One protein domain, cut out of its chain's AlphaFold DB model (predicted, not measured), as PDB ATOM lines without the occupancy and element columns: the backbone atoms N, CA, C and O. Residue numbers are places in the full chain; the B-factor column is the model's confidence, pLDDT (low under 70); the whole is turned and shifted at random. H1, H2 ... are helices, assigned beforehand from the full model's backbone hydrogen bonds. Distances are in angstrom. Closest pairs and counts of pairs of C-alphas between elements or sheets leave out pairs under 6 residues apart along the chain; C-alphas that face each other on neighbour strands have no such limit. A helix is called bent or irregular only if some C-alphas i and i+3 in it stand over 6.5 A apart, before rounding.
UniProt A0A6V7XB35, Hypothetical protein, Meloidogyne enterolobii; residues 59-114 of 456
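This is residues 59 to 114 of the 456 residues of the protein "Hypothetical protein" of Meloidogyne enterolobii (UniProt A0A6V7XB35). What shape do these atoms make? The longest helix, H3, lies side by side with H1, running the opposite way, in a slim two-helix arrangement; the chain goes out along H1, turns through the short helix H2 at one end and comes back along H3. Residues 79 to 85, mostly in H2, stick out at the turn, and the stretch after H3, residues 107 to 114, adds length at the other end. How much is printed, and of what class? There are 56 residues with three named helices, in the order H1, H2, H3, and no named strand; the class is all helix. How compact is it? It is only just loose, close to extended, with a radius of gyration of the C-alphas of 14.9 A and spans of 51 by 19 by 16 A.

Where is the longest helix? H3 is residues 89 to 106, 25.7 A from first to last C-alpha, from C-alpha 89 at (-17.846, 52.886, -35.089) to C-alpha 106 at (-22.030, 28.306, -28.783). Where are the others? H1 is residues 62 to 75, 19.8 A long, and begins at C-alpha 62, at (-8.433, 30.558, -29.277). H2 is residues 78 to 84, 9.5 A long. Are the helices even along their length? H3 has a kink of 37 degrees near residue 100. H2 and H3 are only just irregular: C-alphas 79 and 82 are 6.9 A apart, and C-alphas 102 and 105 are 6.52 A apart.

How does H3 stand to H1? They touch, with 7 pairs of C-alphas within 8 A, and H3 does so with residues 95 to 102 alone. Their closest C-alphas are those of Leu 69 and Leu 98, 6.9 A apart, and they run opposite ways at a shallow tilt of 12 degrees. Where does H2 stand? It is close to H1 but not clearly touching, the closest C-alphas being those of Trp 73 and Glu 79, 7.6 A apart, and the two run the same way at a steep tilt of 41 degrees. H2 and H3 are apart. What do the backbone N and O atoms show? In H1 every O i to N i+4 pair is within hydrogen-bond range; in H3 it is 10 of 14, and in H2 1 of 3, beside 1 of 4 O i to N i+3 pairs.

How far does it reach? The two C-alphas farthest apart are those of Glu 83 and Gly 113, at 51.2 A. Is the chain path whole? The printed part, residues 59 to 114, has no cut, and the links H1 to H2 and H2 to H3 are both tight. Where is confidence low? Residues 104 to 109, of which 104 to 106 belong to H3, are under 70; the mean pLDDT of the printed part is 83.6.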
ATOM      1  N   ILE A  59     -14.348  24.690 -33.821       87.94
ATOM      2  CA  ILE A  59     -13.652  25.112 -32.603       87.94
ATOM      3  C   ILE A  59     -12.431  25.936 -33.041       87.94
ATOM      4  O   ILE A  59     -11.445  25.353 -33.506       87.94
ATOM      5  N   PRO A  60     -12.482  27.278 -32.959       90.69
ATOM      6  CA  PRO A  60     -11.345  28.127 -33.294       90.69
ATOM      7  C   PRO A  60     -10.143  27.876 -32.374       90.69
ATOM      8  O   PRO A  60     -10.281  27.545 -31.196       90.69
ATOM      9  N   ILE A  61      -8.934  28.086 -32.894       93.19
ATOM     10  CA  ILE A  61      -7.703  28.066 -32.101       93.19
ATOM     11  C   ILE A  61      -7.641  29.377 -31.312       93.19
ATOM     12  O   ILE A  61      -7.128  30.384 -31.798       93.19
ATOM     13  N   MET A  62      -8.190  29.362 -30.096       91.75
ATOM     14  CA  MET A  62      -8.433  30.558 -29.277       91.75
ATOM     15  C   MET A  62      -7.195  31.457 -29.136       91.75
ATOM     16  O   MET A  62      -7.302  32.658 -29.353       91.75
ATOM     17  N   GLY A  63      -6.005  30.890 -28.896       92.38
ATOM     18  CA  GLY A  63      -4.748  31.650 -28.788       92.38
ATOM     19  C   GLY A  63      -4.387  32.493 -30.024       92.38
ATOM     20  O   GLY A  63      -3.791  33.557 -29.883       92.38
ATOM     21  N   VAL A  64      -4.800  32.080 -31.230       94.00
ATOM     22  CA  VAL A  64      -4.587  32.860 -32.463       94.00
ATOM     23  C   VAL A  64      -5.489  34.098 -32.485       94.00
ATOM     24  O   VAL A  64      -5.031  35.183 -32.833       94.00
ATOM     25  N   HIS A  65      -6.745  33.963 -32.055       92.62
ATOM     26  CA  HIS A  65      -7.703  35.072 -32.009       92.62
ATOM     27  C   HIS A  65      -7.509  35.982 -30.784       92.62
ATOM     28  O   HIS A  65      -7.759  37.180 -30.871       92.62
ATOM     29  N   LEU A  66      -7.007  35.449 -29.665       94.50
ATOM     30  CA  LEU A  66      -6.569  36.243 -28.512       94.50
ATOM     31  C   LEU A  66      -5.386  37.144 -28.890       94.50
ATOM     32  O   LEU A  66      -5.389  38.325 -28.551       94.50
ATOM     33  N   LYS A  67      -4.425  36.635 -29.676       93.94
ATOM     34  CA  LYS A  67      -3.346  37.458 -30.242       93.94
ATOM     35  C   LYS A  67      -3.882  38.593 -31.122       93.94
ATOM     36  O   LYS A  67      -3.360  39.703 -31.045       93.94
ATOM     37  N   ASP A  68      -4.921  38.344 -31.922       93.25
ATOM     38  CA  ASP A  68      -5.556  39.395 -32.729       93.25
ATOM     39  C   ASP A  68      -6.266  40.447 -31.860       93.25
ATOM     40  O   ASP A  68      -6.189  41.631 -32.175       93.25
ATOM     41  N   LEU A  69      -6.919  40.045 -30.761       92.38
ATOM     42  CA  LEU A  69      -7.538  40.972 -29.803       92.38
ATOM     43  C   LEU A  69      -6.500  41.842 -29.078       92.38
ATOM     44  O   LEU A  69      -6.717  43.041 -28.946       92.38
ATOM     45  N   ILE A  70      -5.359  41.277 -28.668       91.69
ATOM     46  CA  ILE A  70      -4.257  42.034 -28.044       91.69
ATOM     47  C   ILE A  70      -3.641  43.015 -29.053       91.69
ATOM     48  O   ILE A  70      -3.458  44.194 -28.754       91.69
ATOM     49  N   ALA A  71      -3.386  42.568 -30.288       91.31
ATOM     50  CA  ALA A  71      -2.901  43.446 -31.353       91.31
ATOM     51  C   ALA A  71      -3.910  44.561 -31.688       91.31
ATOM     52  O   ALA A  71      -3.514  45.697 -31.957       91.31
ATOM     53  N   PHE A  72      -5.212  44.263 -31.642       91.38
ATOM     54  CA  PHE A  72      -6.276  45.247 -31.816       91.38
ATOM     55  C   PHE A  72      -6.338  46.256 -30.662       91.38
ATOM     56  O   PHE A  72      -6.461  47.445 -30.928       91.38
ATOM     57  N   TRP A  73      -6.193  45.815 -29.408       88.00
ATOM     58  CA  TRP A  73      -6.222  46.687 -28.227       88.00
ATOM     59  C   TRP A  73      -5.217  47.841 -28.331       88.00
ATOM     60  O   TRP A  73      -5.603  49.009 -28.256       88.00
ATOM     61  N   HIS A  74      -3.949  47.508 -28.601       87.00
ATOM     62  CA  HIS A  74      -2.887  48.500 -28.767       87.00
ATOM     63  C   HIS A  74      -3.066  49.340 -30.043       87.00
ATOM     64  O   HIS A  74      -2.911  50.554 -30.004       87.00
ATOM     65  N   SER A  75      -3.430  48.732 -31.182       85.31
ATOM     66  CA  SER A  75      -3.555  49.468 -32.458       85.31
ATOM     67  C   SER A  75      -4.816  50.332 -32.590       85.31
ATOM     68  O   SER A  75      -4.869  51.198 -33.462       85.31
ATOM     69  N   ALA A  76      -5.816  50.129 -31.731       81.75
ATOM     70  CA  ALA A  76      -7.002  50.975 -31.621       81.75
ATOM     71  C   ALA A  76      -6.873  52.070 -30.541       81.75
ATOM     72  O   ALA A  76      -7.842  52.794 -30.313       81.75
ATOM     73  N   ASN A  77      -5.711  52.186 -29.880       76.62
ATOM     74  CA  ASN A  77      -5.457  53.078 -28.742       76.62
ATOM     75  C   ASN A  77      -6.525  52.978 -27.632       76.62
ATOM     76  O   ASN A  77      -6.884  53.985 -27.022       76.62
ATOM     77  N   LEU A  78      -7.043  51.775 -27.340       76.44
ATOM     78  CA  LEU A  78      -8.091  51.606 -26.316       76.44
ATOM     79  C   LEU A  78      -7.616  51.957 -24.896       76.44
ATOM     80  O   LEU A  78      -8.433  52.256 -24.033       76.44
ATOM     81  N   GLU A  79      -6.305  52.040 -24.683       74.50
ATOM     82  CA  GLU A  79      -5.675  52.618 -23.488       74.50
ATOM     83  C   GLU A  79      -6.107  54.084 -23.245       74.50
ATOM     84  O   GLU A  79      -6.295  54.490 -22.103       74.50
ATOM     85  N   GLN A  80      -6.375  54.862 -24.303       73.25
ATOM     86  CA  GLN A  80      -6.872  56.246 -24.219       73.25
ATOM     87  C   GLN A  80      -8.406  56.335 -24.067       73.25
ATOM     88  O   GLN A  80      -8.973  57.433 -24.053       73.25
ATOM     89  N   PHE A  81      -9.120  55.207 -23.961       77.00
ATOM     90  CA  PHE A  81     -10.577  55.216 -23.797       77.00
ATOM     91  C   PHE A  81     -11.015  55.769 -22.433       77.00
ATOM     92  O   PHE A  81     -12.043  56.443 -22.364       77.00
ATOM     93  N   GLU A  82     -10.244  55.548 -21.364       75.75
ATOM     94  CA  GLU A  82     -10.592  56.054 -20.026       75.75
ATOM     95  C   GLU A  82     -10.627  57.592 -19.979       75.75
ATOM     96  O   GLU A  82     -11.535  58.178 -19.378       75.75
ATOM     97  N   GLU A  83      -9.688  58.234 -20.684       79.75
ATOM     98  CA  GLU A  83      -9.580  59.690 -20.825       79.75
ATOM     99  C   GLU A  83     -10.622  60.257 -21.802       79.75
ATOM    100  O   GLU A  83     -11.327  61.219 -21.495       79.75
ATOM    101  N   THR A  84     -10.726  59.669 -22.998       81.69
ATOM    102  CA  THR A  84     -11.526  60.235 -24.101       81.69
ATOM    103  C   THR A  84     -13.007  59.870 -24.042       81.69
ATOM    104  O   THR A  84     -13.838  60.608 -24.582       81.69
ATOM    105  N   ARG A  85     -13.337  58.720 -23.434       81.94
ATOM    106  CA  ARG A  85     -14.666  58.079 -23.375       81.94
ATOM    107  C   ARG A  85     -15.384  57.978 -24.724       81.94
ATOM    108  O   ARG A  85     -16.613  57.994 -24.788       81.94
ATOM    109  N   LYS A  86     -14.622  57.880 -25.817       80.19
ATOM    110  CA  LYS A  86     -15.125  57.838 -27.197       80.19
ATOM    111  C   LYS A  86     -14.505  56.663 -27.940       80.19
ATOM    112  O   LYS A  86     -13.292  56.507 -27.959       80.19
ATOM    113  N   ILE A  87     -15.349  55.866 -28.586       82.12
ATOM    114  CA  ILE A  87     -14.958  54.769 -29.479       82.12
ATOM    115  C   ILE A  87     -15.480  55.098 -30.876       82.12
ATOM    116  O   ILE A  87     -16.591  55.607 -31.023       82.12
ATOM    117  N   SER A  88     -14.681  54.825 -31.908       85.50
ATOM    118  CA  SER A  88     -15.139  54.947 -33.294       85.50
ATOM    119  C   SER A  88     -15.985  53.737 -33.697       85.50
ATOM    120  O   SER A  88     -15.695  52.604 -33.318       85.50
ATOM    121  N   GLU A  89     -16.997  53.952 -34.534       86.50
ATOM    122  CA  GLU A  89     -17.846  52.886 -35.089       86.50
ATOM    123  C   GLU A  89     -17.029  51.783 -35.789       86.50
ATOM    124  O   GLU A  89     -17.313  50.592 -35.654       86.50
ATOM    125  N   ARG A  90     -15.941  52.170 -36.469       87.81
ATOM    126  CA  ARG A  90     -14.971  51.247 -37.075       87.81
ATOM    127  C   ARG A  90     -14.267  50.365 -36.040       87.81
ATOM    128  O   ARG A  90     -14.099  49.172 -36.285       87.81
ATOM    129  N   CYS A  91     -13.867  50.927 -34.898       88.50
ATOM    130  CA  CYS A  91     -13.286  50.175 -33.784       88.50
ATOM    131  C   CYS A  91     -14.314  49.180 -33.216       88.50
ATOM    132  O   CYS A  91     -14.023  47.988 -33.138       88.50
ATOM    133  N   LEU A  92     -15.543  49.627 -32.935       89.81
ATOM    134  CA  LEU A  92     -16.612  48.756 -32.434       89.81
ATOM    135  C   LEU A  92     -16.934  47.607 -33.409       89.81
ATOM    136  O   LEU A  92     -17.018  46.451 -32.998       89.81
ATOM    137  N   SER A  93     -17.031  47.906 -34.706       91.38
ATOM    138  CA  SER A  93     -17.279  46.920 -35.767       91.38
ATOM    139  C   SER A  93     -16.155  45.883 -35.880       91.38
ATOM    140  O   SER A  93     -16.410  44.685 -36.016       91.38
ATOM    141  N   GLN A  94     -14.894  46.321 -35.786       90.31
ATOM    142  CA  GLN A  94     -13.732  45.433 -35.832       90.31
ATOM    143  C   GLN A  94     -13.629  44.556 -34.573       90.31
ATOM    144  O   GLN A  94     -13.325  43.368 -34.684       90.31
ATOM    145  N   LEU A  95     -13.958  45.097 -33.395       91.19
ATOM    146  CA  LEU A  95     -14.047  44.335 -32.148       91.19
ATOM    147  C   LEU A  95     -15.153  43.271 -32.216       91.19
ATOM    148  O   LEU A  95     -14.900  42.105 -31.913       91.19
ATOM    149  N   ALA A  96     -16.351  43.641 -32.677       90.88
ATOM    150  CA  ALA A  96     -17.469  42.716 -32.860       90.88
ATOM    151  C   ALA A  96     -17.118  41.576 -33.834       90.88
ATOM    152  O   ALA A  96     -17.387  40.407 -33.547       90.88
ATOM    153  N   TYR A  97     -16.436  41.887 -34.943       90.50
ATOM    154  CA  TYR A  97     -15.924  40.879 -35.874       90.50
ATOM    155  C   TYR A  97     -14.924  39.919 -35.205       90.50
ATOM    156  O   TYR A  97     -15.052  38.702 -35.361       90.50
ATOM    157  N   LEU A  98     -13.962  40.420 -34.420       90.31
ATOM    158  CA  LEU A  98     -13.006  39.565 -33.705       90.31
ATOM    159  C   LEU A  98     -13.709  38.660 -32.678       90.31
ATOM    160  O   LEU A  98     -13.495  37.444 -32.697       90.31
ATOM    161  N   LEU A  99     -14.607  39.218 -31.860       90.31
ATOM    162  CA  LEU A  99     -15.384  38.485 -30.851       90.31
ATOM    163  C   LEU A  99     -16.345  37.447 -31.457       90.31
ATOM    164  O   LEU A  99     -16.573  36.401 -30.846       90.31
ATOM    165  N   SER A 100     -16.849  37.660 -32.679       86.94
ATOM    166  CA  SER A 100     -17.745  36.709 -33.362       86.94
ATOM    167  C   SER A 100     -17.150  35.298 -33.511       86.94
ATOM    168  O   SER A 100     -17.882  34.305 -33.485       86.94
ATOM    169  N   ASN A 101     -15.817  35.186 -33.594       84.62
ATOM    170  CA  ASN A 101     -15.116  33.903 -33.653       84.62
ATOM    171  C   ASN A 101     -15.336  33.100 -32.363       84.62
ATOM    172  O   ASN A 101     -15.728  31.935 -32.429       84.62
ATOM    173  N   PHE A 102     -15.169  33.744 -31.205       84.75
ATOM    174  CA  PHE A 102     -15.329  33.148 -29.876       84.75
ATOM    175  C   PHE A 102     -16.771  32.673 -29.651       84.75
ATOM    176  O   PHE A 102     -16.995  31.554 -29.198       84.75
ATOM    177  N   LEU A 103     -17.752  33.488 -30.053       80.56
ATOM    178  CA  LEU A 103     -19.176  33.169 -29.907       80.56
ATOM    179  C   LEU A 103     -19.661  32.051 -30.846       80.56
ATOM    180  O   LEU A 103     -20.699  31.449 -30.580       80.56
ATOM    181  N   SER A 104     -18.938  31.748 -31.933       69.44
ATOM    182  CA  SER A 104     -19.399  30.763 -32.927       69.44
ATOM    183  C   SER A 104     -19.466  29.318 -32.407       69.44
ATOM    184  O   SER A 104     -20.284  28.545 -32.902       69.44
ATOM    185  N   VAL A 105     -18.706  28.982 -31.355       66.12
ATOM    186  CA  VAL A 105     -18.745  27.658 -30.696       66.12
ATOM    187  C   VAL A 105     -20.097  27.394 -30.022       66.12
ATOM    188  O   VAL A 105     -20.568  26.263 -30.017       66.12
ATOM    189  N   ASN A 106     -20.762  28.435 -29.511       64.88
ATOM    190  CA  ASN A 106     -22.030  28.306 -28.783       64.88
ATOM    191  C   ASN A 106     -23.263  28.274 -29.706       64.88
ATOM    192  O   ASN A 106     -24.372  28.050 -29.234       64.88
ATOM    193  N   ARG A 107     -23.091  28.541 -31.010       69.12
ATOM    194  CA  ARG A 107     -24.192  28.681 -31.987       69.12
ATOM    195  C   ARG A 107     -24.481  27.418 -32.795       69.12
ATOM    196  O   ARG A 107     -25.491  27.360 -33.482       69.12
ATOM    197  N   THR A 108     -23.589  26.434 -32.752       67.19
ATOM    198  CA  THR A 108     -23.762  25.150 -33.441       67.19
ATOM    199  C   THR A 108     -23.437  24.026 -32.464       67.19
ATOM    200  O   THR A 108     -22.374  24.073 -31.842       67.19
ATOM    201  N   PRO A 109     -24.311  23.023 -32.280       69.88
ATOM    202  CA  PRO A 109     -23.936  21.836 -31.529       69.88
ATOM    203  C   PRO A 109     -22.881  21.039 -32.317       69.88
ATOM    204  O   PRO A 109     -22.873  21.075 -33.552       69.88
ATOM    205  N   PRO A 110     -21.990  20.295 -31.642       74.38
ATOM    206  CA  PRO A 110     -21.112  19.358 -32.323       74.38
ATOM    207  C   PRO A 110     -21.918  18.244 -32.997       74.38
ATOM    208  O   PRO A 110     -22.770  17.623 -32.365       74.38
ATOM    209  N   ASN A 111     -21.569  17.901 -34.240       71.44
ATOM    210  CA  ASN A 111     -22.119  16.746 -34.968       71.44
ATOM    211  C   ASN A 111     -21.549  15.401 -34.454       71.44
ATOM    212  O   ASN A 111     -21.222  14.506 -35.234       71.44
ATOM    213  N   PHE A 112     -21.388  15.265 -33.138       72.00
ATOM    214  CA  PHE A 112     -20.967  14.042 -32.463       72.00
ATOM    215  C   PHE A 112     -22.166  13.450 -31.715       72.00
ATOM    216  O   PHE A 112     -22.941  14.181 -31.103       72.00
ATOM    217  N   GLY A 113     -22.316  12.125 -31.754       73.62
ATOM    218  CA  GLY A 113     -23.341  11.433 -30.969       73.62
ATOM    219  C   GLY A 113     -23.082  11.515 -29.460       73.62
ATOM    220  O   GLY A 113     -22.030  11.984 -29.021       73.62
ATOM    221  N   ASN A 114     -24.034  11.013 -28.667       78.75
ATOM    222  CA  ASN A 114     -23.971  11.013 -27.202       78.75
ATOM    223  C   ASN A 114     -22.625  10.476 -26.686       78.75
ATOM    224  O   ASN A 114     -22.330   9.283 -26.795       78.75
TER     225      ASN A 114